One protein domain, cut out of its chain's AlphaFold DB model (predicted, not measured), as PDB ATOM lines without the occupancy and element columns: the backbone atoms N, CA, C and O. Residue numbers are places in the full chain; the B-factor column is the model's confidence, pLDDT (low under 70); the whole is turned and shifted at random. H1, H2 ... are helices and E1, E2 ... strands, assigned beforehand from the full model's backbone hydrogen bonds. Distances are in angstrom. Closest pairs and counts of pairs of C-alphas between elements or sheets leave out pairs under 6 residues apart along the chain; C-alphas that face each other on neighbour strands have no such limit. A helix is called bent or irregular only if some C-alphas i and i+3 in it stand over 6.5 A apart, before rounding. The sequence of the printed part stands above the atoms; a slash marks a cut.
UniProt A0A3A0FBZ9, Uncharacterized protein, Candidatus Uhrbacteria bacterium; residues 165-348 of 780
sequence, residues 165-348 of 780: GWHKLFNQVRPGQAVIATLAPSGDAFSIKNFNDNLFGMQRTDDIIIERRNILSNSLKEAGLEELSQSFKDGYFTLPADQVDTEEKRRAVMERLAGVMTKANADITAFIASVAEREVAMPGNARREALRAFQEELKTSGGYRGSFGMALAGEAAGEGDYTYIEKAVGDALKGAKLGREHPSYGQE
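What this domain is: This is residues 165 to 348 of the 780 residues of an uncharacterized protein of Candidatus Uhrbacteria bacterium (UniProt A0A3A0FBZ9). A twisted sheet of five strands lies between helices: H6 crosses one face slantwise, with H1 over that face near E2, while H3 and the very long H4 run side by side, opposite ways, over the other face. H3 and H4 extend well past the sheet, and at that far end H2 packs on H3 and H5, and H5 folds back on H4. The printed part has 184 residues with six named helices and five named strands, in the order H1 E1 H2 H3 E2 E3 H4 H5 E4 H6 E5; the mixed sheet runs E2 E3 E1 E4 E5, and the class is mixed, helices and strands. The whole is compact, with a radius of gyration of the C-alphas of 17.8 A, and elongated, spanning 61 by 32 by 25 A.

How they stand to each other: In the sheet, E2 (226 to 230) and E3 (234 to 239) form an antiparallel hairpin, N 236 and O 229 being 2.8 A apart. E1 (178 to 183) is antiparallel to E3, with N 180 and O 237 at 2.8 A, and to E4 (307 to 312), with N 179 and O 311 at 2.8 A. E5 (346 to 348) is parallel to E4, with N 347 and O 308 at 3.2 A. H6 (323 to 339) is over E1 and E4 at a height of 6.6 A; its closest C-alphas to E4 are Ala 336 and Gly 309, 3.9 A. H1 (165 to 172), irregular with C-alphas 165 and 168 8.4 A apart, is on the same face; its closest C-alphas to E2 are Leu 169 and Leu 228, 5.7 A. On the opposite face, making three layers with helices on both faces, H3 (202 to 222) and H4 (247 to 281) touch at a shallow tilt of 28 degrees, closest at C-alphas Arg 212 and Ile 268, 5.9 A. H5 (288 to 300) forms a helical hairpin with H4, closest at C-alphas Arg 288 and Val 280, 5.0 A. H2 (192 to 199) touches H5, closest at C-alphas Leu 199 and Leu 291, 5.7 A, and H3, at Asn 196 and Met 202, 4.9 A. E1, H2 H3, E2 and E3, H4 H5, E4 are split strand-helix-strand units, another strand between their two, with right-handed crossovers; E4, H6, E5 is a strand-helix-strand unit, its strands parallel neighbours, with a left-handed one. Every O i to N i+4 pair is within hydrogen-bond range in H3, H4, H5 and H6, and 3 of 4 in H1 and in H2.

Where its parts are: H1 begins at C-alpha 165 (33.319, -33.797, -12.102). H4 is 50.5 A long, ending at C-alpha 281 (22.139, -52.953, -47.301); H3 is 30.2 A, H6 23.7 A and H5 18.6 A. E5 ends at C-alpha 348 (9.640, -26.314, -16.578).

The domain as a whole: The C-alphas farthest apart, Pro 283 and Gly 318, are 62.3 A apart. The printed part has no cut and no long link. The mean pLDDT of the printed part is 89.5, with residues 343 to 345 under 70.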
ATOM      1  N   GLY A 165      34.036 -34.054 -13.354       75.06
ATOM      2  CA  GLY A 165      33.319 -33.797 -12.102       75.06
ATOM      3  C   GLY A 165      32.413 -32.563 -12.144       75.06
ATOM      4  O   GLY A 165      32.405 -31.788 -11.205       75.06
ATOM      5  N   TRP A 166      31.712 -32.299 -13.251       85.06
ATOM      6  CA  TRP A 166      30.853 -31.108 -13.379       85.06
ATOM      7  C   TRP A 166      31.564 -29.750 -13.178       85.06
ATOM      8  O   TRP A 166      30.893 -28.736 -13.006       85.06
ATOM      9  N   HIS A 167      32.895 -29.667 -13.267       86.94
ATOM     10  CA  HIS A 167      33.623 -28.417 -13.025       86.94
ATOM     11  C   HIS A 167      33.133 -27.257 -13.901       86.94
ATOM     12  O   HIS A 167      32.954 -26.146 -13.404       86.94
ATOM     13  N   LYS A 168      32.831 -27.506 -15.180       89.31
ATOM     14  CA  LYS A 168      32.261 -26.491 -16.074       89.31
ATOM     15  C   LYS A 168      30.889 -25.988 -15.607       89.31
ATOM     16  O   LYS A 168      30.639 -24.790 -15.700       89.31
ATOM     17  N   LEU A 169      30.039 -26.853 -15.041       90.94
ATOM     18  CA  LEU A 169      28.766 -26.442 -14.427       90.94
ATOM     19  C   LEU A 169      29.025 -25.494 -13.250       90.94
ATOM     20  O   LEU A 169      28.481 -24.392 -13.231       90.94
ATOM     21  N   PHE A 170      29.906 -25.880 -12.324       90.94
ATOM     22  CA  PHE A 170      30.260 -25.063 -11.156       90.94
ATOM     23  C   PHE A 170      30.910 -23.729 -11.532       90.94
ATOM     24  O   PHE A 170      30.691 -22.714 -10.869       90.94
ATOM     25  N   ASN A 171      31.686 -23.713 -12.615       87.94
ATOM     26  CA  ASN A 171      32.372 -22.516 -13.074       87.94
ATOM     27  C   ASN A 171      31.480 -21.573 -13.887       87.94
ATOM     28  O   ASN A 171      31.713 -20.370 -13.850       87.94
ATOM     29  N   GLN A 172      30.475 -22.052 -14.622       91.00
ATOM     30  CA  GLN A 172      29.732 -21.206 -15.569       91.00
ATOM     31  C   GLN A 172      28.322 -20.833 -15.112       91.00
ATOM     32  O   GLN A 172      27.857 -19.744 -15.447       91.00
ATOM     33  N   VAL A 173      27.655 -21.680 -14.323       93.56
ATOM     34  CA  VAL A 173      26.306 -21.372 -13.836       93.56
ATOM     35  C   VAL A 173      26.380 -20.272 -12.777       93.56
ATOM     36  O   VAL A 173      27.257 -20.267 -11.912       93.56
ATOM     37  N   ARG A 174      25.480 -19.293 -12.871       93.00
ATOM     38  CA  ARG A 174      25.347 -18.179 -11.924       93.00
ATOM     39  C   ARG A 174      23.915 -18.088 -11.397       93.00
ATOM     40  O   ARG A 174      22.993 -18.473 -12.118       93.00
ATOM     41  N   PRO A 175      23.707 -17.534 -10.188       94.12
ATOM     42  CA  PRO A 175      22.369 -17.253  -9.677       94.12
ATOM     43  C   PRO A 175      21.506 -16.476 -10.680       94.12
ATOM     44  O   PRO A 175      21.982 -15.558 -11.352       94.12
ATOM     45  N   GLY A 176      20.237 -16.867 -10.794       92.69
ATOM     46  CA  GLY A 176      19.255 -16.278 -11.705       92.69
ATOM     47  C   GLY A 176      19.313 -16.783 -13.152       92.69
ATOM     48  O   GLY A 176      18.378 -16.527 -13.906       92.69
ATOM     49  N   GLN A 177      20.361 -17.509 -13.560       95.56
ATOM     50  CA  GLN A 177      20.399 -18.160 -14.874       95.56
ATOM     51  C   GLN A 177      19.452 -19.363 -14.930       95.56
ATOM     52  O   GLN A 177      19.144 -19.972 -13.904       95.56
ATOM     53  N   ALA A 178      19.018 -19.745 -16.130       95.56
ATOM     54  CA  ALA A 178      18.304 -21.003 -16.323       95.56
ATOM     55  C   ALA A 178      19.280 -22.120 -16.689       95.56
ATOM     56  O   ALA A 178      20.109 -21.952 -17.577       95.56
ATOM     57  N   VAL A 179      19.122 -23.273 -16.046       95.94
ATOM     58  CA  VAL A 179      19.747 -24.536 -16.432       95.94
ATOM     59  C   VAL A 179      18.734 -25.341 -17.237       95.94
ATOM     60  O   VAL A 179      17.588 -25.520 -16.822       95.94
ATOM     61  N   ILE A 180      19.166 -25.831 -18.395       96.12
ATOM     62  CA  ILE A 180      18.377 -26.653 -19.303       96.12
ATOM     63  C   ILE A 180      19.017 -28.033 -19.351       96.12
ATOM     64  O   ILE A 180      20.189 -28.164 -19.703       96.12
ATOM     65  N   ALA A 181      18.243 -29.060 -19.018       94.94
ATOM     66  CA  ALA A 181      18.652 -30.448 -19.146       94.94
ATOM     67  C   ALA A 181      17.921 -31.087 -20.325       94.94
ATOM     68  O   ALA A 181      16.706 -30.964 -20.447       94.94
ATOM     69  N   THR A 182      18.647 -31.796 -21.177       94.06
ATOM     70  CA  THR A 182      18.093 -32.644 -22.237       94.06
ATOM     71  C   THR A 182      18.284 -34.102 -21.857       94.06
ATOM     72  O   THR A 182      19.292 -34.447 -21.242       94.06
ATOM     73  N   LEU A 183      17.340 -34.963 -22.228       91.81
ATOM     74  CA  LEU A 183      17.405 -36.401 -22.000       91.81
ATOM     75  C   LEU A 183      17.161 -37.156 -23.302       91.81
ATOM     76  O   LEU A 183      16.249 -36.836 -24.065       91.81
ATOM     77  N   ALA A 184      17.958 -38.194 -23.536       90.12
ATOM     78  CA  ALA A 184      17.673 -39.186 -24.563       90.12
ATOM     79  C   ALA A 184      16.366 -39.952 -24.244       90.12
ATOM     80  O   ALA A 184      15.919 -39.956 -23.086       90.12
ATOM     81  N   PRO A 185      15.744 -40.609 -25.239       86.00
ATOM     82  CA  PRO A 185      14.603 -41.496 -25.011       86.00
ATOM     83  C   PRO A 185      14.920 -42.579 -23.964       86.00
ATOM     84  O   PRO A 185      16.032 -43.101 -23.930       86.00
ATOM     85  N   SER A 186      13.950 -42.934 -23.116       73.00
ATOM     86  CA  SER A 186      14.103 -43.980 -22.084       73.00
ATOM     87  C   SER A 186      13.935 -45.413 -22.592       73.00
ATOM     88  O   SER A 186      14.185 -46.342 -21.831       73.00
ATOM     89  N   GLY A 187      13.502 -45.608 -23.839       73.38
ATOM     90  CA  GLY A 187      13.240 -46.937 -24.388       73.38
ATOM     91  C   GLY A 187      14.518 -47.733 -24.665       73.38
ATOM     92  O   GLY A 187      15.492 -47.185 -25.188       73.38
ATOM     93  N   ASP A 188      14.477 -49.040 -24.387       74.06
ATOM     94  CA  ASP A 188      15.584 -49.978 -24.638       74.06
ATOM     95  C   ASP A 188      16.099 -49.909 -26.081       74.06
ATOM     96  O   ASP A 188      17.307 -50.025 -26.310       74.06
ATOM     97  N   ALA A 189      15.200 -49.633 -27.033       81.69
ATOM     98  CA  ALA A 189      15.506 -49.463 -28.447       81.69
ATOM     99  C   ALA A 189      16.627 -48.448 -28.709       81.69
ATOM    100  O   ALA A 189      17.483 -48.712 -29.549       81.69
ATOM    101  N   PHE A 190      16.673 -47.346 -27.950       86.44
ATOM    102  CA  PHE A 190      17.653 -46.260 -28.096       86.44
ATOM    103  C   PHE A 190      18.783 -46.313 -27.057       86.44
ATOM    104  O   PHE A 190      19.521 -45.342 -26.882       86.44
ATOM    105  N   SER A 191      18.926 -47.425 -26.334       86.62
ATOM    106  CA  SER A 191      20.013 -47.583 -25.369       86.62
ATOM    107  C   SER A 191      21.353 -47.849 -26.069       86.62
ATOM    108  O   SER A 191      21.414 -48.577 -27.060       86.62
ATOM    109  N   ILE A 192      22.456 -47.328 -25.507       87.69
ATOM    110  CA  ILE A 192      23.825 -47.612 -25.998       87.69
ATOM    111  C   ILE A 192      24.070 -49.119 -26.062       87.69
ATOM    112  O   ILE A 192      24.680 -49.606 -27.007       87.69
ATOM    113  N   LYS A 193      23.573 -49.859 -25.064       85.56
ATOM    114  CA  LYS A 193      23.714 -51.312 -25.011       85.56
ATOM    115  C   LYS A 193      23.046 -51.978 -26.213       85.56
ATOM    116  O   LYS A 193      23.689 -52.754 -26.905       85.56
ATOM    117  N   ASN A 194      21.795 -51.631 -26.513       88.44
ATOM    118  CA  ASN A 194      21.102 -52.176 -27.678       88.44
ATOM    119  C   ASN A 194      21.794 -51.785 -28.996       88.44
ATOM    120  O   ASN A 194      21.949 -52.620 -29.888       88.44
ATOM    121  N   PHE A 195      22.267 -50.539 -29.096       91.12
ATOM    122  CA  PHE A 195      23.025 -50.059 -30.252       91.12
ATOM    123  C   PHE A 195      24.325 -50.853 -30.453       91.12
ATOM    124  O   PHE A 195      24.605 -51.296 -31.565       91.12
ATOM    125  N   ASN A 196      25.079 -51.118 -29.387       87.00
ATOM    126  CA  ASN A 196      26.328 -51.880 -29.447       87.00
ATOM    127  C   ASN A 196      26.109 -53.370 -29.724       87.00
ATOM    128  O   ASN A 196      26.741 -53.935 -30.621       87.00
ATOM    129  N   ASP A 197      25.227 -54.004 -28.957       84.00
ATOM    130  CA  ASP A 197      25.151 -55.461 -28.893       84.00
ATOM    131  C   ASP A 197      24.314 -56.011 -30.053       84.00
ATOM    132  O   ASP A 197      24.730 -56.952 -30.739       84.00
ATOM    133  N   ASN A 198      23.173 -55.371 -30.329       87.31
ATOM    134  CA  ASN A 198      22.121 -55.939 -31.173       87.31
ATOM    135  C   ASN A 198      21.997 -55.277 -32.549       87.31
ATOM    136  O   ASN A 198      21.595 -55.953 -33.495       87.31
ATOM    137  N   LEU A 199      22.316 -53.982 -32.680       90.62
ATOM    138  CA  LEU A 199      22.008 -53.214 -33.895       90.62
ATOM    139  C   LEU A 199      23.242 -52.846 -34.725       90.62
ATOM    140  O   LEU A 199      23.421 -53.360 -35.826       90.62
ATOM    141  N   PHE A 200      24.089 -51.959 -34.211       88.88
ATOM    142  CA  PHE A 200      25.087 -51.233 -35.000       88.88
ATOM    143  C   PHE A 200      26.529 -51.642 -34.687       88.88
ATOM    144  O   PHE A 200      27.379 -51.627 -35.570       88.88
ATOM    145  N   GLY A 201      26.820 -52.056 -33.451       85.19
ATOM    146  CA  GLY A 201      28.202 -52.271 -33.008       85.19
ATOM    147  C   GLY A 201      28.867 -50.982 -32.545       85.19
ATOM    148  O   GLY A 201      28.404 -49.886 -32.841       85.19
ATOM    149  N   MET A 202      29.969 -51.114 -31.806       81.38
ATOM    150  CA  MET A 202      30.578 -49.999 -31.069       81.38
ATOM    151  C   MET A 202      30.958 -48.794 -31.938       81.38
ATOM    152  O   MET A 202      30.705 -47.667 -31.525       81.38
ATOM    153  N   GLN A 203      31.525 -49.010 -33.130       81.06
ATOM    154  CA  GLN A 203      31.975 -47.916 -34.003       81.06
ATOM    155  C   GLN A 203      30.809 -47.072 -34.508       81.06
ATOM    156  O   GLN A 203      30.783 -45.858 -34.350       81.06
ATOM    157  N   ARG A 204      29.791 -47.733 -35.061       87.88
ATOM    158  CA  ARG A 204      28.594 -47.065 -35.571       87.88
ATOM    159  C   ARG A 204      27.785 -46.422 -34.451       87.88
ATOM    160  O   ARG A 204      27.208 -45.357 -34.649       87.88
ATOM    161  N   THR A 205      27.771 -47.026 -33.265       90.81
ATOM    162  CA  THR A 205      27.206 -46.382 -32.078       90.81
ATOM    163  C   THR A 205      27.970 -45.109 -31.715       90.81
ATOM    164  O   THR A 205      27.326 -44.114 -31.393       90.81
ATOM    165  N   ASP A 206      29.305 -45.096 -31.793       86.81
ATOM    166  CA  ASP A 206      30.099 -43.880 -31.560       86.81
ATOM    167  C   ASP A 206      29.798 -42.793 -32.591       86.81
ATOM    168  O   ASP A 206      29.593 -41.645 -32.196       86.81
ATOM    169  N   ASP A 207      29.681 -43.152 -33.874       88.19
ATOM    170  CA  ASP A 207      29.263 -42.224 -34.933       88.19
ATOM    171  C   ASP A 207      27.906 -41.581 -34.586       88.19
ATOM    172  O   ASP A 207      27.745 -40.362 -34.660       88.19
ATOM    173  N   ILE A 208      26.939 -42.389 -34.135       92.44
ATOM    174  CA  ILE A 208      25.619 -41.916 -33.686       92.44
ATOM    175  C   ILE A 208      25.730 -41.011 -32.456       92.44
ATOM    176  O   ILE A 208      25.056 -39.983 -32.401       92.44
ATOM    177  N   ILE A 209      26.563 -41.358 -31.472       91.62
ATOM    178  CA  ILE A 209      26.764 -40.542 -30.266       91.62
ATOM    179  C   ILE A 209      27.348 -39.174 -30.638       91.62
ATOM    180  O   ILE A 209      26.847 -38.153 -30.161       91.62
ATOM    181  N   ILE A 210      28.392 -39.154 -31.472       90.62
ATOM    182  CA  ILE A 210      29.078 -37.934 -31.910       90.62
ATOM    183  C   ILE A 210      28.116 -37.050 -32.701       90.62
ATOM    184  O   ILE A 210      27.961 -35.874 -32.375       90.62
ATOM    185  N   GLU A 211      27.415 -37.614 -33.682       94.38
ATOM    186  CA  GLU A 211      26.519 -36.825 -34.521       94.38
ATOM    187  C   GLU A 211      25.309 -36.307 -33.738       94.38
ATOM    188  O   GLU A 211      24.938 -35.140 -33.858       94.38
ATOM    189  N   ARG A 212      24.748 -37.116 -32.830       94.38
ATOM    190  CA  ARG A 212      23.687 -36.667 -31.916       94.38
ATOM    191  C   ARG A 212      24.145 -35.499 -31.046       94.38
ATOM    192  O   ARG A 212      23.357 -34.578 -30.819       94.38
ATOM    193  N   ARG A 213      25.387 -35.522 -30.545       93.50
ATOM    194  CA  ARG A 213      25.960 -34.379 -29.819       93.50
ATOM    195  C   ARG A 213      26.031 -33.148 -30.719       93.50
ATOM    196  O   ARG A 213      25.449 -32.128 -30.368       93.50
ATOM    197  N   ASN A 214      26.635 -33.277 -31.901       94.12
ATOM    198  CA  ASN A 214      26.797 -32.177 -32.857       94.12
ATOM    199  C   ASN A 214      25.460 -31.519 -33.225       94.12
ATOM    200  O   ASN A 214      25.339 -30.295 -33.158       94.12
ATOM    201  N   ILE A 215      24.443 -32.318 -33.569       95.50
ATOM    202  CA  ILE A 215      23.108 -31.821 -33.931       95.50
ATOM    203  C   ILE A 215      22.501 -31.017 -32.777       95.50
ATOM    204  O   ILE A 215      22.013 -29.905 -32.993       95.50
ATOM    205  N   LEU A 216      22.546 -31.544 -31.549       93.81
ATOM    206  CA  LEU A 216      21.990 -30.860 -30.380       93.81
ATOM    207  C   LEU A 216      22.766 -29.595 -30.026       93.81
ATOM    208  O   LEU A 216      22.144 -28.556 -29.821       93.81
ATOM    209  N   SER A 217      24.097 -29.659 -29.981       93.44
ATOM    210  CA  SER A 217      24.942 -28.510 -29.654       93.44
ATOM    211  C   SER A 217      24.746 -27.379 -30.654       93.44
ATOM    212  O   SER A 217      24.550 -26.237 -30.246       93.44
ATOM    213  N   ASN A 218      24.706 -27.683 -31.955       95.00
ATOM    214  CA  ASN A 218      24.457 -26.678 -32.987       95.00
ATOM    215  C   ASN A 218      23.046 -26.083 -32.863       95.00
ATOM    216  O   ASN A 218      22.900 -24.863 -32.797       95.00
ATOM    217  N   SER A 219      22.023 -26.932 -32.738       94.31
ATOM    218  CA  SER A 219      20.623 -26.492 -32.663       94.31
ATOM    219  C   SER A 219      20.342 -25.635 -31.422       94.31
ATOM    220  O   SER A 219      19.655 -24.617 -31.501       94.31
ATOM    221  N   LEU A 220      20.882 -26.015 -30.262       93.75
ATOM    222  CA  LEU A 220      20.670 -25.287 -29.008       93.75
ATOM    223  C   LEU A 220      21.529 -24.021 -28.929       93.75
ATOM    224  O   LEU A 220      21.064 -23.001 -28.417       93.75
ATOM    225  N   LYS A 221      22.733 -24.030 -29.509       93.94
ATOM    226  CA  LYS A 221      23.557 -22.822 -29.638       93.94
ATOM    227  C   LYS A 221      22.891 -21.767 -30.520       93.94
ATOM    228  O   LYS A 221      22.906 -20.591 -30.166       93.94
ATOM    229  N   GLU A 222      22.258 -22.168 -31.624       90.06
ATOM    230  CA  GLU A 222      21.437 -21.270 -32.455       90.06
ATOM    231  C   GLU A 222      20.274 -20.647 -31.665       90.06
ATOM    232  O   GLU A 222      19.883 -19.507 -31.919       90.06
ATOM    233  N   ALA A 223      19.761 -21.359 -30.661       88.88
ATOM    234  CA  ALA A 223      18.736 -20.863 -29.747       88.88
ATOM    235  C   ALA A 223      19.286 -19.977 -28.610       88.88
ATOM    236  O   ALA A 223      18.515 -19.533 -27.757       88.88
ATOM    237  N   GLY A 224      20.593 -19.690 -28.604       91.38
ATOM    238  CA  GLY A 224      21.261 -18.819 -27.636       91.38
ATOM    239  C   GLY A 224      21.727 -19.517 -26.358       91.38
ATOM    240  O   GLY A 224      22.053 -18.822 -25.398       91.38
ATOM    241  N   LEU A 225      21.743 -20.853 -26.326       94.81
ATOM    242  CA  LEU A 225      22.184 -21.628 -25.168       94.81
ATOM    243  C   LEU A 225      23.698 -21.852 -25.203       94.81
ATOM    244  O   LEU A 225      24.276 -22.124 -26.257       94.81
ATOM    245  N   GLU A 226      24.328 -21.805 -24.033       94.19
ATOM    246  CA  GLU A 226      25.718 -22.225 -23.858       94.19
ATOM    247  C   GLU A 226      25.771 -23.664 -23.335       94.19
ATOM    248  O   GLU A 226      25.088 -24.013 -22.373       94.19
ATOM    249  N   GLU A 227      26.578 -24.510 -23.975       93.81
ATOM    250  CA  GLU A 227      26.766 -25.903 -23.573       93.81
ATOM    251  C   GLU A 227      27.694 -26.017 -22.359       93.81
ATOM    252  O   GLU A 227      28.870 -25.645 -22.416       93.81
ATOM    253  N   LEU A 228      27.188 -26.622 -21.286       91.62
ATOM    254  CA  LEU A 228      27.928 -26.874 -20.049       91.62
ATOM    255  C   LEU A 228      28.557 -28.271 -20.064       91.62
ATOM    256  O   LEU A 228      29.715 -28.446 -19.695       91.62
ATOM    257  N   SER A 229      27.798 -29.284 -20.479       89.38
ATOM    258  CA  SER A 229      28.267 -30.668 -20.570       89.38
ATOM    259  C   SER A 229      27.287 -31.508 -21.378       89.38
ATOM    260  O   SER A 229      26.084 -31.261 -21.340       89.38
ATOM    261  N   GLN A 230      27.774 -32.532 -22.073       88.94
ATOM    262  CA  GLN A 230      26.912 -33.430 -22.827       88.94
ATOM    263  C   GLN A 230      27.423 -34.869 -22.799       88.94
ATOM    264  O   GLN A 230      28.577 -35.160 -23.117       88.94
ATOM    265  N   SER A 231      26.537 -35.808 -22.492       86.56
ATOM    266  CA  SER A 231      26.724 -37.241 -22.702       86.56
ATOM    267  C   SER A 231      25.761 -37.746 -23.785       86.56
ATOM    268  O   SER A 231      25.038 -36.974 -24.419       86.56
ATOM    269  N   PHE A 232      25.757 -39.053 -24.040       84.81
ATOM    270  CA  PHE A 232      24.706 -39.639 -24.870       84.81
ATOM    271  C   PHE A 232      23.334 -39.577 -24.180       84.81
ATOM    272  O   PHE A 232      22.331 -39.296 -24.830       84.81
ATOM    273  N   LYS A 233      23.291 -39.840 -22.865       86.44
ATOM    274  CA  LYS A 233      22.042 -39.954 -22.097       86.44
ATOM    275  C   LYS A 233      21.437 -38.594 -21.775       86.44
ATOM    276  O   LYS A 233      20.215 -38.461 -21.780       86.44
ATOM    277  N   ASP A 234      22.282 -37.608 -21.511       89.56
ATOM    278  CA  ASP A 234      21.885 -36.290 -21.034       89.56
ATOM    279  C   ASP A 234      22.747 -35.165 -21.625       89.56
ATOM    280  O   ASP A 234      23.785 -35.390 -22.246       89.56
ATOM    281  N   GLY A 235      22.282 -33.931 -21.482       92.56
ATOM    282  CA  GLY A 235      23.054 -32.741 -21.818       92.56
ATOM    283  C   GLY A 235      22.565 -31.539 -21.034       92.56
ATOM    284  O   GLY A 235      21.362 -31.403 -20.830       92.56
ATOM    285  N   TYR A 236      23.489 -30.686 -20.614       94.12
ATOM    286  CA  TYR A 236      23.251 -29.538 -19.754       94.12
ATOM    287  C   TYR A 236      23.695 -28.258 -20.445       94.12
ATOM    288  O   TYR A 236      24.807 -28.169 -20.973       94.12
ATOM    289  N   PHE A 237      22.826 -27.262 -20.397       95.88
ATOM    290  CA  PHE A 237      23.006 -25.977 -21.049       95.88
ATOM    291  C   PHE A 237      22.564 -24.851 -20.113       95.88
ATOM    292  O   PHE A 237      21.760 -25.087 -19.210       95.88
ATOM    293  N   THR A 238      23.062 -23.634 -20.325       96.75
ATOM    294  CA  THR A 238      22.644 -22.447 -19.561       96.75
ATOM    295  C   THR A 238      22.084 -21.348 -20.460       96.75
ATOM    296  O   THR A 238      22.454 -21.237 -21.634       96.75
ATOM    297  N   LEU A 239      21.199 -20.527 -19.888       96.00
ATOM    298  CA  LEU A 239      20.741 -19.258 -20.451       96.00
ATOM    299  C   LEU A 239      20.973 -18.099 -19.468       96.00
ATOM    300  O   LEU A 239      20.716 -18.248 -18.269       96.00
ATOM    301  N   PRO A 240      21.385 -16.917 -19.969       94.94
ATOM    302  CA  PRO A 240      21.513 -15.699 -19.171       94.94
ATOM    303  C   PRO A 240      20.229 -15.304 -18.425       94.94
ATOM    304  O   PRO A 240      19.123 -15.473 -18.939       94.94
ATOM    305  N   ALA A 241      20.383 -14.729 -17.227       94.06
ATOM    306  CA  ALA A 241      19.273 -14.380 -16.334       94.06
ATOM    307  C   ALA A 241      18.271 -13.387 -16.955       94.06
ATOM    308  O   ALA A 241      17.064 -13.514 -16.772       94.06
ATOM    309  N   ASP A 242      18.747 -12.435 -17.758       94.31
ATOM    310  CA  ASP A 242      17.920 -11.440 -18.448       94.31
ATOM    311  C   ASP A 242      16.986 -12.048 -19.509       94.31
ATOM    312  O   ASP A 242      16.009 -11.409 -19.913       94.31
ATOM    313  N   GLN A 243      17.235 -13.290 -19.936       93.75
ATOM    314  CA  GLN A 243      16.354 -14.033 -20.840       93.75
ATOM    315  C   GLN A 243      15.265 -14.835 -20.112       93.75
ATOM    316  O   GLN A 243      14.385 -15.371 -20.780       93.75
ATOM    317  N   VAL A 244      15.307 -14.943 -18.778       93.50
ATOM    318  CA  VAL A 244      14.427 -15.833 -17.986       93.50
ATOM    319  C   VAL A 244      13.909 -15.211 -16.674       93.50
ATOM    320  O   VAL A 244      13.266 -15.890 -15.869       93.50
ATOM    321  N   ASP A 245      14.150 -13.918 -16.462       91.88
ATOM    322  CA  ASP A 245      13.778 -13.167 -15.253       91.88
ATOM    323  C   ASP A 245      12.255 -13.047 -15.023       91.88
ATOM    324  O   ASP A 245      11.817 -12.987 -13.874       91.88
ATOM    325  N   THR A 246      11.429 -13.081 -16.075       93.06
ATOM    326  CA  THR A 246       9.956 -13.096 -15.971       93.06
ATOM    327  C   THR A 246       9.339 -14.402 -16.465       93.06
ATOM    328  O   THR A 246       9.923 -15.136 -17.264       93.06
ATOM    329  N   GLU A 247       8.123 -14.695 -15.999       90.94
ATOM    330  CA  GLU A 247       7.366 -15.878 -16.424       90.94
ATOM    331  C   GLU A 247       7.071 -15.861 -17.931       90.94
ATOM    332  O   GLU A 247       7.204 -16.887 -18.597       90.94
ATOM    333  N   GLU A 248       6.761 -14.695 -18.507       94.44
ATOM    334  CA  GLU A 248       6.533 -14.556 -19.948       94.44
ATOM    335  C   GLU A 248       7.783 -14.903 -20.756       94.44
ATOM    336  O   GLU A 248       7.687 -15.608 -21.763       94.44
ATOM    337  N   LYS A 249       8.964 -14.448 -20.311       94.81
ATOM    338  CA  LYS A 249      10.221 -14.779 -20.988       94.81
ATOM    339  C   LYS A 249      10.547 -16.265 -20.866       94.81
ATOM    340  O   LYS A 249      10.888 -16.887 -21.871       94.81
ATOM    341  N   ARG A 250      10.360 -16.864 -19.683       93.12
ATOM    342  CA  ARG A 250      10.530 -18.315 -19.486       93.12
ATOM    343  C   ARG A 250       9.610 -19.126 -20.388       93.12
ATOM    344  O   ARG A 250      10.070 -20.042 -21.069       93.12
ATOM    345  N   ARG A 251       8.336 -18.744 -20.483       91.06
ATOM    346  CA  ARG A 251       7.373 -19.382 -21.385       91.06
ATOM    347  C   ARG A 251       7.797 -19.267 -22.851       91.06
ATOM    348  O   ARG A 251       7.745 -20.263 -23.570       91.06
ATOM    349  N   ALA A 252       8.256 -18.091 -23.283       92.56
ATOM    350  CA  ALA A 252       8.751 -17.884 -24.644       92.56
ATOM    351  C   ALA A 252      10.005 -18.728 -24.945       92.56
ATOM    352  O   ALA A 252      10.126 -19.296 -26.032       92.56
ATOM    353  N   VAL A 253      10.919 -18.862 -23.977       92.88
ATOM    354  CA  VAL A 253      12.090 -19.744 -24.079       92.88
ATOM    355  C   VAL A 253      11.659 -21.204 -24.226       92.88
ATOM    356  O   VAL A 253      12.156 -21.878 -25.127       92.88
ATOM    357  N   MET A 254      10.721 -21.684 -23.406       91.44
ATOM    358  CA  MET A 254      10.206 -23.058 -23.486       91.44
ATOM    359  C   MET A 254       9.557 -23.357 -24.843       91.44
ATOM    360  O   MET A 254       9.818 -24.406 -25.428       91.44
ATOM    361  N   GLU A 255       8.755 -22.431 -25.375       90.94
ATOM    362  CA  GLU A 255       8.127 -22.572 -26.695       90.94
ATOM    363  C   GLU A 255       9.171 -22.616 -27.821       90.94
ATOM    364  O   GLU A 255       9.134 -23.503 -28.679       90.94
ATOM    365  N   ARG A 256      10.165 -21.716 -27.777       92.44
ATOM    366  CA  ARG A 256      11.298 -21.721 -28.714       92.44
ATOM    367  C   ARG A 256      12.068 -23.041 -28.652       92.44
ATOM    368  O   ARG A 256      12.359 -23.629 -29.693       92.44
ATOM    369  N   LEU A 257      12.386 -23.514 -27.446       92.44
ATOM    370  CA  LEU A 257      13.118 -24.761 -27.229       92.44
ATOM    371  C   LEU A 257      12.348 -25.981 -27.733       92.44
ATOM    372  O   LEU A 257      12.960 -26.863 -28.325       92.44
ATOM    373  N   ALA A 258      11.023 -26.017 -27.581       90.94
ATOM    374  CA  ALA A 258      10.205 -27.099 -28.125       90.94
ATOM    375  C   ALA A 258      10.323 -27.194 -29.657       90.94
ATOM    376  O   ALA A 258      10.485 -28.291 -30.199       90.94
ATOM    377  N   GLY A 259      10.321 -26.054 -30.358       90.94
ATOM    378  CA  GLY A 259      10.548 -26.011 -31.807       90.94
ATOM    379  C   GLY A 259      11.949 -26.488 -32.206       90.94
ATOM    380  O   GLY A 259      12.093 -27.315 -33.109       90.94
ATOM    381  N   VAL A 260      12.979 -26.025 -31.490       93.19
ATOM    382  CA  VAL A 260      14.384 -26.412 -31.715       93.19
ATOM    383  C   VAL A 260      14.589 -27.909 -31.481       93.19
ATOM    384  O   VAL A 260      15.166 -28.591 -32.324       93.19
ATOM    385  N   MET A 261      14.061 -28.440 -30.377       92.19
ATOM    386  CA  MET A 261      14.153 -29.861 -30.039       92.19
ATOM    387  C   MET A 261      13.379 -30.738 -31.018       92.19
ATOM    388  O   MET A 261      13.852 -31.819 -31.349       92.19
ATOM    389  N   THR A 262      12.237 -30.277 -31.534       90.56
ATOM    390  CA  THR A 262      11.493 -31.000 -32.579       90.56
ATOM    391  C   THR A 262      12.349 -31.179 -33.831       90.56
ATOM    392  O   THR A 262      12.446 -32.289 -34.354       90.56
ATOM    393  N   LYS A 263      13.017 -30.109 -34.283       93.06
ATOM    394  CA  LYS A 263      13.930 -30.166 -35.431       93.06
ATOM    395  C   LYS A 263      15.131 -31.071 -35.144       93.06
ATOM    396  O   LYS A 263      15.378 -31.996 -35.908       93.06
ATOM    397  N   ALA A 264      15.817 -30.866 -34.020       94.25
ATOM    398  CA  ALA A 264      16.986 -31.663 -33.648       94.25
ATOM    399  C   ALA A 264      16.656 -33.163 -33.542       94.25
ATOM    400  O   ALA A 264      17.399 -34.001 -34.042       94.25
ATOM    401  N   ASN A 265      15.514 -33.512 -32.944       92.88
ATOM    402  CA  ASN A 265      15.030 -34.889 -32.858       92.88
ATOM    403  C   ASN A 265      14.760 -35.499 -34.245       92.88
ATOM    404  O   ASN A 265      15.100 -36.661 -34.476       92.88
ATOM    405  N   ALA A 266      14.188 -34.730 -35.178       93.56
ATOM    406  CA  ALA A 266      13.979 -35.177 -36.554       93.56
ATOM    407  C   ALA A 266      15.311 -35.413 -37.286       93.56
ATOM    408  O   ALA A 266      15.471 -36.450 -37.928       93.56
ATOM    409  N   ASP A 267      16.282 -34.513 -37.120       96.31
ATOM    410  CA  ASP A 267      17.613 -34.630 -37.725       96.31
ATOM    411  C   ASP A 267      18.373 -35.852 -37.168       96.31
ATOM    412  O   ASP A 267      18.928 -36.645 -37.931       96.31
ATOM    413  N   ILE A 268      18.312 -36.086 -35.849       95.56
ATOM    414  CA  ILE A 268      18.879 -37.291 -35.210       95.56
ATOM    415  C   ILE A 268      18.188 -38.556 -35.727       95.56
ATOM    416  O   ILE A 268      18.852 -39.544 -36.040       95.56
ATOM    417  N   THR A 269      16.856 -38.537 -35.836       95.31
ATOM    418  CA  THR A 269      16.078 -39.666 -36.370       95.31
ATOM    419  C   THR A 269      16.511 -39.998 -37.792       95.31
ATOM    420  O   THR A 269      16.760 -41.165 -38.094       95.31
ATOM    421  N   ALA A 270      16.633 -38.985 -38.651       96.19
ATOM    422  CA  ALA A 270      17.065 -39.151 -40.033       96.19
ATOM    423  C   ALA A 270      18.487 -39.721 -40.113       96.19
ATOM    424  O   ALA A 270      18.738 -40.640 -40.896       96.19
ATOM    425  N   PHE A 271      19.402 -39.245 -39.263       96.56
ATOM    426  CA  PHE A 271      20.758 -39.779 -39.204       96.56
ATOM    427  C   PHE A 271      20.775 -41.256 -38.790       96.56
ATOM    428  O   PHE A 271      21.328 -42.083 -39.518       96.56
ATOM    429  N   ILE A 272      20.117 -41.613 -37.682       95.25
ATOM    430  CA  ILE A 272      20.038 -43.003 -37.198       95.25
ATOM    431  C   ILE A 272      19.399 -43.913 -38.257       95.25
ATOM    432  O   ILE A 272      19.916 -45.001 -38.521       95.25
ATOM    433  N   ALA A 273      18.319 -43.464 -38.908       94.94
ATOM    434  CA  ALA A 273      17.681 -44.198 -39.999       94.94
ATOM    435  C   ALA A 273      18.659 -44.453 -41.155       94.94
ATOM    436  O   ALA A 273      18.762 -45.584 -41.626       94.94
ATOM    437  N   SER A 274      19.440 -43.443 -41.555       95.50
ATOM    438  CA  SER A 274      20.434 -43.571 -42.629       95.50
ATOM    439  C   SER A 274      21.575 -44.536 -42.282       95.50
ATOM    440  O   SER A 274      22.095 -45.236 -43.154       95.50
ATOM    441  N   VAL A 275      21.982 -44.600 -41.008       94.38
ATOM    442  CA  VAL A 275      22.960 -45.590 -40.534       94.38
ATOM    443  C   VAL A 275      22.346 -46.985 -40.625       94.38
ATOM    444  O   VAL A 275      22.946 -47.868 -41.232       94.38
ATOM    445  N   ALA A 276      21.119 -47.170 -40.127       94.12
ATOM    446  CA  ALA A 276      20.419 -48.451 -40.210       94.12
ATOM    447  C   ALA A 276      20.210 -48.925 -41.658       94.12
ATOM    448  O   ALA A 276      20.419 -50.099 -41.948       94.12
ATOM    449  N   GLU A 277      19.853 -48.031 -42.583       93.88
ATOM    450  CA  GLU A 277      19.687 -48.357 -44.006       93.88
ATOM    451  C   GLU A 277      20.985 -48.861 -44.642       93.88
ATOM    452  O   GLU A 277      20.974 -49.890 -45.323       93.88
ATOM    453  N   ARG A 278      22.109 -48.184 -44.373       92.56
ATOM    454  CA  ARG A 278      23.433 -48.610 -44.853       92.56
ATOM    455  C   ARG A 278      23.827 -49.975 -44.292       92.56
ATOM    456  O   ARG A 278      24.264 -50.840 -45.048       92.56
ATOM    457  N   GLU A 279      23.614 -50.193 -42.997       91.88
ATOM    458  CA  GLU A 279      23.944 -51.458 -42.331       91.88
ATOM    459  C   GLU A 279      23.068 -52.626 -42.825       91.88
ATOM    460  O   GLU A 279      23.566 -53.736 -43.016       91.88
ATOM    461  N   VAL A 280      21.781 -52.389 -43.114       91.88
ATOM    462  CA  VAL A 280      20.874 -53.396 -43.703       91.88
ATOM    463  C   VAL A 280      21.283 -53.762 -45.130       91.88
ATOM    464  O   VAL A 280      21.199 -54.939 -45.506       91.88
ATOM    465  N   ALA A 281      21.701 -52.768 -45.921       90.38
ATOM    466  CA  ALA A 281      22.139 -52.953 -47.301       90.38
ATOM    467  C   ALA A 281      23.473 -53.714 -47.405       90.38
ATOM    468  O   ALA A 281      23.726 -54.352 -48.427       90.38
ATOM    469  N   MET A 282      24.294 -53.703 -46.348       87.25
ATOM    470  CA  MET A 282      25.590 -54.376 -46.328       87.25
ATOM    471  C   MET A 282      25.437 -55.907 -46.475       87.25
ATOM    472  O   MET A 282      24.716 -56.545 -45.690       87.25
ATOM    473  N   PRO A 283      26.083 -56.538 -47.475       85.62
ATOM    474  CA  PRO A 283      26.103 -57.993 -47.619       85.62
ATOM    475  C   PRO A 283      26.714 -58.676 -46.386       85.62
ATOM    476  O   PRO A 283      27.709 -58.209 -45.850       85.62
ATOM    477  N   GLY A 284      26.125 -59.784 -45.927       81.88
ATOM    478  CA  GLY A 284      26.679 -60.578 -44.819       81.88
ATOM    479  C   GLY A 284      26.471 -60.021 -43.403       81.88
ATOM    480  O   GLY A 284      26.896 -60.667 -42.451       81.88
ATOM    481  N   ASN A 285      25.788 -58.882 -43.226       82.31
ATOM    482  CA  ASN A 285      25.522 -58.345 -41.889       82.31
ATOM    483  C   ASN A 285      24.600 -59.279 -41.076       82.31
ATOM    484  O   ASN A 285      23.408 -59.409 -41.372       82.31
ATOM    485  N   ALA A 286      25.147 -59.893 -40.024       87.00
ATOM    486  CA  ALA A 286      24.431 -60.814 -39.140       87.00
ATOM    487  C   ALA A 286      23.262 -60.155 -38.377       87.00
ATOM    488  O   ALA A 286      22.365 -60.851 -37.910       87.00
ATOM    489  N   ARG A 287      23.238 -58.817 -38.275       89.81
ATOM    490  CA  ARG A 287      22.226 -58.040 -37.532       89.81
ATOM    491  C   ARG A 287      21.096 -57.498 -38.406       89.81
ATOM    492  O   ARG A 287      20.241 -56.755 -37.928       89.81
ATOM    493  N   ARG A 288      21.055 -57.866 -39.692       90.62
ATOM    494  CA  ARG A 288      20.113 -57.310 -40.679       90.62
ATOM    495  C   ARG A 288      18.641 -57.402 -40.256       90.62
ATOM    496  O   ARG A 288      17.881 -56.472 -40.511       90.62
ATOM    497  N   GLU A 289      18.220 -58.504 -39.639       91.81
ATOM    498  CA  GLU A 289      16.832 -58.674 -39.183       91.81
ATOM    499  C   GLU A 289      16.491 -57.746 -38.013       91.81
ATOM    500  O   GLU A 289      15.462 -57.071 -38.052       91.81
ATOM    501  N   ALA A 290      17.384 -57.651 -37.022       92.00
ATOM    502  CA  ALA A 290      17.232 -56.744 -35.887       92.00
ATOM    503  C   ALA A 290      17.189 -55.277 -36.346       92.00
ATOM    504  O   ALA A 290      16.338 -54.515 -35.897       92.00
ATOM    505  N   LEU A 291      18.038 -54.902 -37.307       93.88
ATOM    506  CA  LEU A 291      18.039 -53.564 -37.901       93.88
ATOM    507  C   LEU A 291      16.740 -53.249 -38.653       93.88
ATOM    508  O   LEU A 291      16.224 -52.143 -38.521       93.88
ATOM    509  N   ARG A 292      16.168 -54.204 -39.398       92.56
ATOM    510  CA  ARG A 292      14.860 -54.016 -40.054       92.56
ATOM    511  C   ARG A 292      13.733 -53.843 -39.041       92.56
ATOM    512  O   ARG A 292      12.894 -52.966 -39.219       92.56
ATOM    513  N   ALA A 293      13.724 -54.648 -37.977       92.75
ATOM    514  CA  ALA A 293      12.757 -54.497 -36.892       92.75
ATOM    515  C   ALA A 293      12.888 -53.118 -36.226       92.75
ATOM    516  O   ALA A 293      11.888 -52.429 -36.039       92.75
ATOM    517  N   PHE A 294      14.121 -52.677 -35.972       94.06
ATOM    518  CA  PHE A 294      14.405 -51.352 -35.431       94.06
ATOM    519  C   PHE A 294      13.986 -50.216 -36.376       94.06
ATOM    520  O   PHE A 294      13.454 -49.213 -35.918       94.06
ATOM    521  N   GLN A 295      14.158 -50.353 -37.694       92.00
ATOM    522  CA  GLN A 295      13.678 -49.358 -38.663       92.00
ATOM    523  C   GLN A 295      12.152 -49.196 -38.629       92.00
ATOM    524  O   GLN A 295      11.650 -48.077 -38.735       92.00
ATOM    525  N   GLU A 296      11.405 -50.290 -38.469       90.44
ATOM    526  CA  GLU A 296       9.949 -50.228 -38.296       90.44
ATOM    527  C   GLU A 296       9.560 -49.649 -36.926       90.44
ATOM    528  O   GLU A 296       8.642 -48.830 -36.830       90.44
ATOM    529  N   GLU A 297      10.299 -49.989 -35.869       89.38
ATOM    530  CA  GLU A 297      10.133 -49.367 -34.553       89.38
ATOM    531  C   GLU A 297      10.380 -47.852 -34.610       89.38
ATOM    532  O   GLU A 297       9.584 -47.072 -34.091       89.38
ATOM    533  N   LEU A 298      11.418 -47.402 -35.317       89.31
ATOM    534  CA  LEU A 298      11.743 -45.987 -35.490       89.31
ATOM    535  C   LEU A 298      10.607 -45.222 -36.187       89.31
ATOM    536  O   LEU A 298      10.307 -44.090 -35.814       89.31
ATOM    537  N   LYS A 299       9.926 -45.849 -37.156       86.75
ATOM    538  CA  LYS A 299       8.756 -45.262 -37.836       86.75
ATOM    539  C   LYS A 299       7.526 -45.213 -36.929       86.75
ATOM    540  O   LYS A 299       6.822 -44.207 -36.904       86.75
ATOM    541  N   THR A 300       7.252 -46.295 -36.204       85.69
ATOM    542  CA  THR A 300       6.033 -46.433 -35.382       85.69
ATOM    543  C   THR A 300       6.098 -45.646 -34.071       85.69
ATOM    544  O   THR A 300       5.076 -45.137 -33.618       85.69
ATOM    545  N   SER A 301       7.290 -45.487 -33.491       81.25
ATOM    546  CA  SER A 301       7.526 -44.720 -32.258       81.25
ATOM    547  C   SER A 301       7.568 -43.198 -32.460       81.25
ATOM    548  O   SER A 301       7.597 -42.451 -31.482       81.25
ATOM    549  N   GLY A 302       7.553 -42.725 -33.712       80.62
ATOM    550  CA  GLY A 302       7.719 -41.306 -34.039       80.62
ATOM    551  C   GLY A 302       9.177 -40.828 -34.026       80.62
ATOM    552  O   GLY A 302       9.410 -39.621 -34.011       80.62
ATOM    553  N   GLY A 303      10.144 -41.748 -34.054       87.69
ATOM    554  CA  GLY A 303      11.571 -41.449 -34.146       87.69
ATOM    555  C   GLY A 303      12.287 -41.297 -32.802       87.69
ATOM    556  O   GLY A 303      11.797 -41.679 -31.738       87.69
ATOM    557  N   TYR A 304      13.487 -40.719 -32.853       89.88
ATOM    558  CA  TYR A 304      14.250 -40.322 -31.675       89.88
ATOM    559  C   TYR A 304      13.526 -39.172 -30.962       89.88
ATOM    560  O   TYR A 304      13.537 -38.030 -31.414       89.88
ATOM    561  N   ARG A 305      12.894 -39.469 -29.824       87.75
ATOM    562  CA  ARG A 305      12.132 -38.505 -29.016       87.75
ATOM    563  C   ARG A 305      12.882 -38.110 -27.742       87.75
ATOM    564  O   ARG A 305      12.564 -38.574 -26.648       87.75
ATOM    565  N   GLY A 306      13.897 -37.260 -27.885       89.50
ATOM    566  CA  GLY A 306      14.540 -36.621 -26.736       89.50
ATOM    567  C   GLY A 306      13.610 -35.606 -26.065       89.50
ATOM    568  O   GLY A 306      12.812 -34.959 -26.747       89.50
ATOM    569  N   SER A 307      13.719 -35.459 -24.744       92.38
ATOM    570  CA  SER A 307      12.976 -34.460 -23.965       92.38
ATOM    571  C   SER A 307      13.905 -33.412 -23.359       92.38
ATOM    572  O   SER A 307      15.124 -33.595 -23.323       92.38
ATOM    573  N   PHE A 308      13.341 -32.301 -22.885       94.06
ATOM    574  CA  PHE A 308      14.095 -31.279 -22.165       94.06
ATOM    575  C   PHE A 308      13.325 -30.716 -20.971       94.06
ATOM    576  O   PHE A 308      12.097 -30.760 -20.919       94.06
ATOM    577  N   GLY A 309      14.047 -30.170 -20.006       93.69
ATOM    578  CA  GLY A 309      13.470 -29.462 -18.879       93.69
ATOM    579  C   GLY A 309      14.318 -28.276 -18.480       93.69
ATOM    580  O   GLY A 309      15.492 -28.190 -18.839       93.69
ATOM    581  N   MET A 310      13.693 -27.347 -17.771       94.81
ATOM    582  CA  MET A 310      14.301 -26.085 -17.370       94.81
ATOM    583  C   MET A 310      14.053 -25.834 -15.887       94.81
ATOM    584  O   MET A 310      12.954 -26.090 -15.388       94.81
ATOM    585  N   ALA A 311      15.065 -25.301 -15.209       94.12
ATOM    586  CA  ALA A 311      14.955 -24.775 -13.856       94.12
ATOM    587  C   ALA A 311      15.883 -23.570 -13.673       94.12
ATOM    588  O   ALA A 311      16.923 -23.468 -14.324       94.12
ATOM    589  N   LEU A 312      15.514 -22.654 -12.780       94.06
ATOM    590  CA  LEU A 312      16.360 -21.516 -12.426       94.06
ATOM    591  C   LEU A 312      17.404 -21.918 -11.380       94.06
ATOM    592  O   LEU A 312      17.095 -22.609 -10.407       94.06
ATOM    593  N   ALA A 313      18.627 -21.428 -11.559       93.88
ATOM    594  CA  ALA A 313      19.661 -21.439 -10.540       93.88
ATOM    595  C   ALA A 313      19.290 -20.444  -9.436       93.88
ATOM    596  O   ALA A 313      19.156 -19.245  -9.686       93.88
ATOM    597  N   GLY A 314      19.095 -20.958  -8.221       90.00
ATOM    598  CA  GLY A 314      18.790 -20.145  -7.045       90.00
ATOM    599  C   GLY A 314      19.974 -19.299  -6.575       90.00
ATOM    600  O   GLY A 314      21.022 -19.240  -7.219       90.00
ATOM    601  N   GLU A 315      19.804 -18.647  -5.428       89.75
ATOM    602  CA  GLU A 315      20.909 -17.985  -4.735       89.75
ATOM    603  C   GLU A 315      21.830 -19.023  -4.079       89.75
ATOM    604  O   GLU A 315      21.371 -20.068  -3.618       89.75
ATOM    605  N   ALA A 316      23.130 -18.728  -4.036       85.81
ATOM    606  CA  ALA A 316      24.083 -19.514  -3.260       85.81
ATOM    607  C   ALA A 316      23.939 -19.161  -1.771       85.81
ATOM    608  O   ALA A 316      23.850 -17.976  -1.440       85.81
ATOM    609  N   ALA A 317      23.957 -20.150  -0.869       82.69
ATOM    610  CA  ALA A 317      23.866 -19.871   0.568       82.69
ATOM    611  C   ALA A 317      25.167 -19.273   1.137       82.69
ATOM    612  O   ALA A 317      25.164 -18.682   2.218       82.69
ATOM    613  N   GLY A 318      26.278 -19.395   0.404       82.75
ATOM    614  CA  GLY A 318      27.575 -18.837   0.763       82.75
ATOM    615  C   GLY A 318      28.614 -18.996  -0.346       82.75
ATOM    616  O   GLY A 318      28.362 -19.592  -1.393       82.75
ATOM    617  N   GLU A 319      29.805 -18.445  -0.117       78.25
ATOM    618  CA  GLU A 319      30.944 -18.646  -1.014       78.25
ATOM    619  C   GLU A 319      31.363 -20.123  -1.014       78.25
ATOM    620  O   GLU A 319      31.609 -20.707   0.039       78.25
ATOM    621  N   GLY A 320      31.442 -20.728  -2.201       79.81
ATOM    622  CA  GLY A 320      31.814 -22.135  -2.362       79.81
ATOM    623  C   GLY A 320      30.688 -23.151  -2.149       79.81
ATOM    624  O   GLY A 320      30.967 -24.345  -2.209       79.81
ATOM    625  N   ASP A 321      29.447 -22.698  -1.947       88.44
ATOM    626  CA  ASP A 321      28.258 -23.554  -1.943       88.44
ATOM    627  C   ASP A 321      27.733 -23.757  -3.375       88.44
ATOM    628  O   ASP A 321      27.322 -22.809  -4.051       88.44
ATOM    629  N   TYR A 322      27.735 -25.008  -3.835       91.62
ATOM    630  CA  TYR A 322      27.257 -25.408  -5.161       91.62
ATOM    631  C   TYR A 322      25.906 -26.137  -5.139       91.62
ATOM    632  O   TYR A 322      25.432 -26.580  -6.191       91.62
ATOM    633  N   THR A 323      25.243 -26.226  -3.984       90.56
ATOM    634  CA  THR A 323      23.940 -26.904  -3.851       90.56
ATOM    635  C   THR A 323      22.854 -26.256  -4.716       90.56
ATOM    636  O   THR A 323      21.993 -26.951  -5.253       90.56
ATOM    637  N   TYR A 324      22.924 -24.940  -4.956       91.19
ATOM    638  CA  TYR A 324      21.993 -24.244  -5.853       91.19
ATOM    639  C   TYR A 324      22.114 -24.704  -7.319       91.19
ATOM    640  O   TYR A 324      21.110 -24.736  -8.037       91.19
ATOM    641  N   ILE A 325      23.321 -25.088  -7.761       92.00
ATOM    642  CA  ILE A 325      23.575 -25.625  -9.106       92.00
ATOM    643  C   ILE A 325      23.051 -27.052  -9.189       92.00
ATOM    644  O   ILE A 325      22.338 -27.381 -10.135       92.00
ATOM    645  N   GLU A 326      23.358 -27.882  -8.190       90.25
ATOM    646  CA  GLU A 326      22.837 -29.249  -8.098       90.25
ATOM    647  C   GLU A 326      21.307 -29.254  -8.129       90.25
ATOM    648  O   GLU A 326      20.703 -29.988  -8.913       90.25
ATOM    649  N   LYS A 327      20.677 -28.376  -7.342       90.25
ATOM    650  CA  LYS A 327      19.227 -28.203  -7.330       90.25
ATOM    651  C   LYS A 327      18.701 -27.847  -8.718       90.25
ATOM    652  O   LYS A 327      17.762 -28.485  -9.181       90.25
ATOM    653  N   ALA A 328      19.302 -26.869  -9.396       92.25
ATOM    654  CA  ALA A 328      18.865 -26.449 -10.726       92.25
ATOM    655  C   ALA A 328      19.039 -27.556 -11.778       92.25
ATOM    656  O   ALA A 328      18.128 -27.812 -12.559       92.25
ATOM    657  N   VAL A 329      20.173 -28.262 -11.771       91.81
ATOM    658  CA  VAL A 329      20.418 -29.418 -12.647       91.81
ATOM    659  C   VAL A 329      19.402 -30.527 -12.374       91.81
ATOM    660  O   VAL A 329      18.787 -31.049 -13.305       91.81
ATOM    661  N   GLY A 330      19.196 -30.869 -11.104       90.19
ATOM    662  CA  GLY A 330      18.264 -31.907 -10.687       90.19
ATOM    663  C   GLY A 330      16.818 -31.568 -11.039       90.19
ATOM    664  O   GLY A 330      16.101 -32.411 -11.573       90.19
ATOM    665  N   ASP A 331      16.388 -30.333 -10.798       91.25
ATOM    666  CA  ASP A 331      15.044 -29.862 -11.136       91.25
ATOM    667  C   ASP A 331      14.846 -29.804 -12.659       91.25
ATOM    668  O   ASP A 331      13.833 -30.291 -13.158       91.25
ATOM    669  N   ALA A 332      15.836 -29.342 -13.430       92.69
ATOM    670  CA  ALA A 332      15.780 -29.376 -14.892       92.69
ATOM    671  C   ALA A 332      15.682 -30.817 -15.434       92.69
ATOM    672  O   ALA A 332      14.889 -31.078 -16.340       92.69
ATOM    673  N   LEU A 333      16.424 -31.775 -14.860       91.31
ATOM    674  CA  LEU A 333      16.327 -33.201 -15.213       91.31
ATOM    675  C   LEU A 333      14.946 -33.781 -14.896       91.31
ATOM    676  O   LEU A 333      14.396 -34.527 -15.707       91.31
ATOM    677  N   LYS A 334      14.364 -33.437 -13.743       89.06
ATOM    678  CA  LYS A 334      12.994 -33.841 -13.387       89.06
ATOM    679  C   LYS A 334      11.981 -33.244 -14.358       89.06
ATOM    680  O   LYS A 334      11.112 -33.969 -14.833       89.06
ATOM    681  N   GLY A 335      12.141 -31.972 -14.724       90.00
ATOM    682  CA  GLY A 335      11.369 -31.333 -15.790       90.00
ATOM    683  C   GLY A 335      11.476 -32.105 -17.107       90.00
ATOM    684  O   GLY A 335      10.463 -32.416 -17.722       90.00
ATOM    685  N   ALA A 336      12.682 -32.531 -17.494       90.56
ATOM    686  CA  ALA A 336      12.890 -33.322 -18.703       90.56
ATOM    687  C   ALA A 336      12.213 -34.699 -18.635       90.56
ATOM    688  O   ALA A 336      11.661 -35.152 -19.640       90.56
ATOM    689  N   LYS A 337      12.228 -35.364 -17.471       87.31
ATOM    690  CA  LYS A 337      11.517 -36.635 -17.255       87.31
ATOM    691  C   LYS A 337      10.007 -36.454 -17.395       87.31
ATOM    692  O   LYS A 337       9.401 -37.166 -18.185       87.31
ATOM    693  N   LEU A 338       9.430 -35.459 -16.721       83.25
ATOM    694  CA  LEU A 338       7.997 -35.153 -16.812       83.25
ATOM    695  C   LEU A 338       7.585 -34.743 -18.236       83.25
ATOM    696  O   LEU A 338       6.540 -35.154 -18.735       83.25
ATOM    697  N   GLY A 339       8.459 -34.021 -18.943       81.75
ATOM    698  CA  GLY A 339       8.261 -33.631 -20.337       81.75
ATOM    699  C   GLY A 339       8.130 -34.808 -21.312       81.75
ATOM    700  O   GLY A 339       7.557 -34.627 -22.386       81.75
ATOM    701  N   ARG A 340       8.596 -36.018 -20.956       78.25
ATOM    702  CA  ARG A 340       8.394 -37.234 -21.774       78.25
ATOM    703  C   ARG A 340       6.925 -37.627 -21.873       78.25
ATOM    704  O   ARG A 340       6.495 -38.128 -22.909       78.25
ATOM    705  N   GLU A 341       6.162 -37.371 -20.817       70.56
ATOM    706  CA  GLU A 341       4.732 -37.684 -20.740       70.56
ATOM    707  C   GLU A 341       3.877 -36.634 -21.461       70.56
ATOM    708  O   GLU A 341       2.709 -36.875 -21.764       70.56
ATOM    709  N   HIS A 342       4.462 -35.476 -21.786       70.19
ATOM    710  CA  HIS A 342       3.774 -34.378 -22.448       70.19
ATOM    711  C   HIS A 342       3.992 -34.360 -23.976       70.19
ATOM    712  O   HIS A 342       5.081 -34.664 -24.474       70.19
ATOM    713  N   PRO A 343       2.985 -33.931 -24.767       64.06
ATOM    714  CA  PRO A 343       3.124 -33.786 -26.220       64.06
ATOM    715  C   PRO A 343       4.193 -32.775 -26.670       64.06
ATOM    716  O   PRO A 343       4.686 -32.874 -27.787       64.06
ATOM    717  N   SER A 344       4.554 -31.804 -25.824       66.12
ATOM    718  CA  SER A 344       5.422 -30.661 -26.155       66.12
ATOM    719  C   SER A 344       6.930 -30.915 -26.013       66.12
ATOM    720  O   SER A 344       7.706 -29.978 -26.176       66.12
ATOM    721  N   TYR A 345       7.366 -32.146 -25.718       69.31
ATOM    722  CA  TYR A 345       8.776 -32.549 -25.535       69.31
ATOM    723  C   TYR A 345       9.530 -31.892 -24.361       69.31
ATOM    724  O   TYR A 345      10.615 -32.363 -24.022       69.31
ATOM    725  N   GLY A 346       8.991 -30.864 -23.698       76.50
ATOM    726  CA  GLY A 346       9.636 -30.295 -22.518       76.50
ATOM    727  C   GLY A 346       8.728 -29.603 -21.516       76.50
ATOM    728  O   GLY A 346       7.590 -29.239 -21.825       76.50
ATOM    729  N   GLN A 347       9.261 -29.464 -20.299       82.38
ATOM    730  CA  GLN A 347       8.550 -28.960 -19.126       82.38
ATOM    731  C   GLN A 347       9.477 -28.187 -18.173       82.38
ATOM    732  O   GLN A 347      10.591 -28.614 -17.872       82.38
ATOM    733  N   GLU A 348       9.002 -27.040 -17.682       81.19
ATOM    734  CA  GLU A 348       9.640 -26.314 -16.578       81.19
ATOM    735  C   GLU A 348       9.301 -27.018 -15.261       81.19
ATOM    736  O   GLU A 348       8.139 -27.355 -15.015       81.19
TER     737      GLU A 348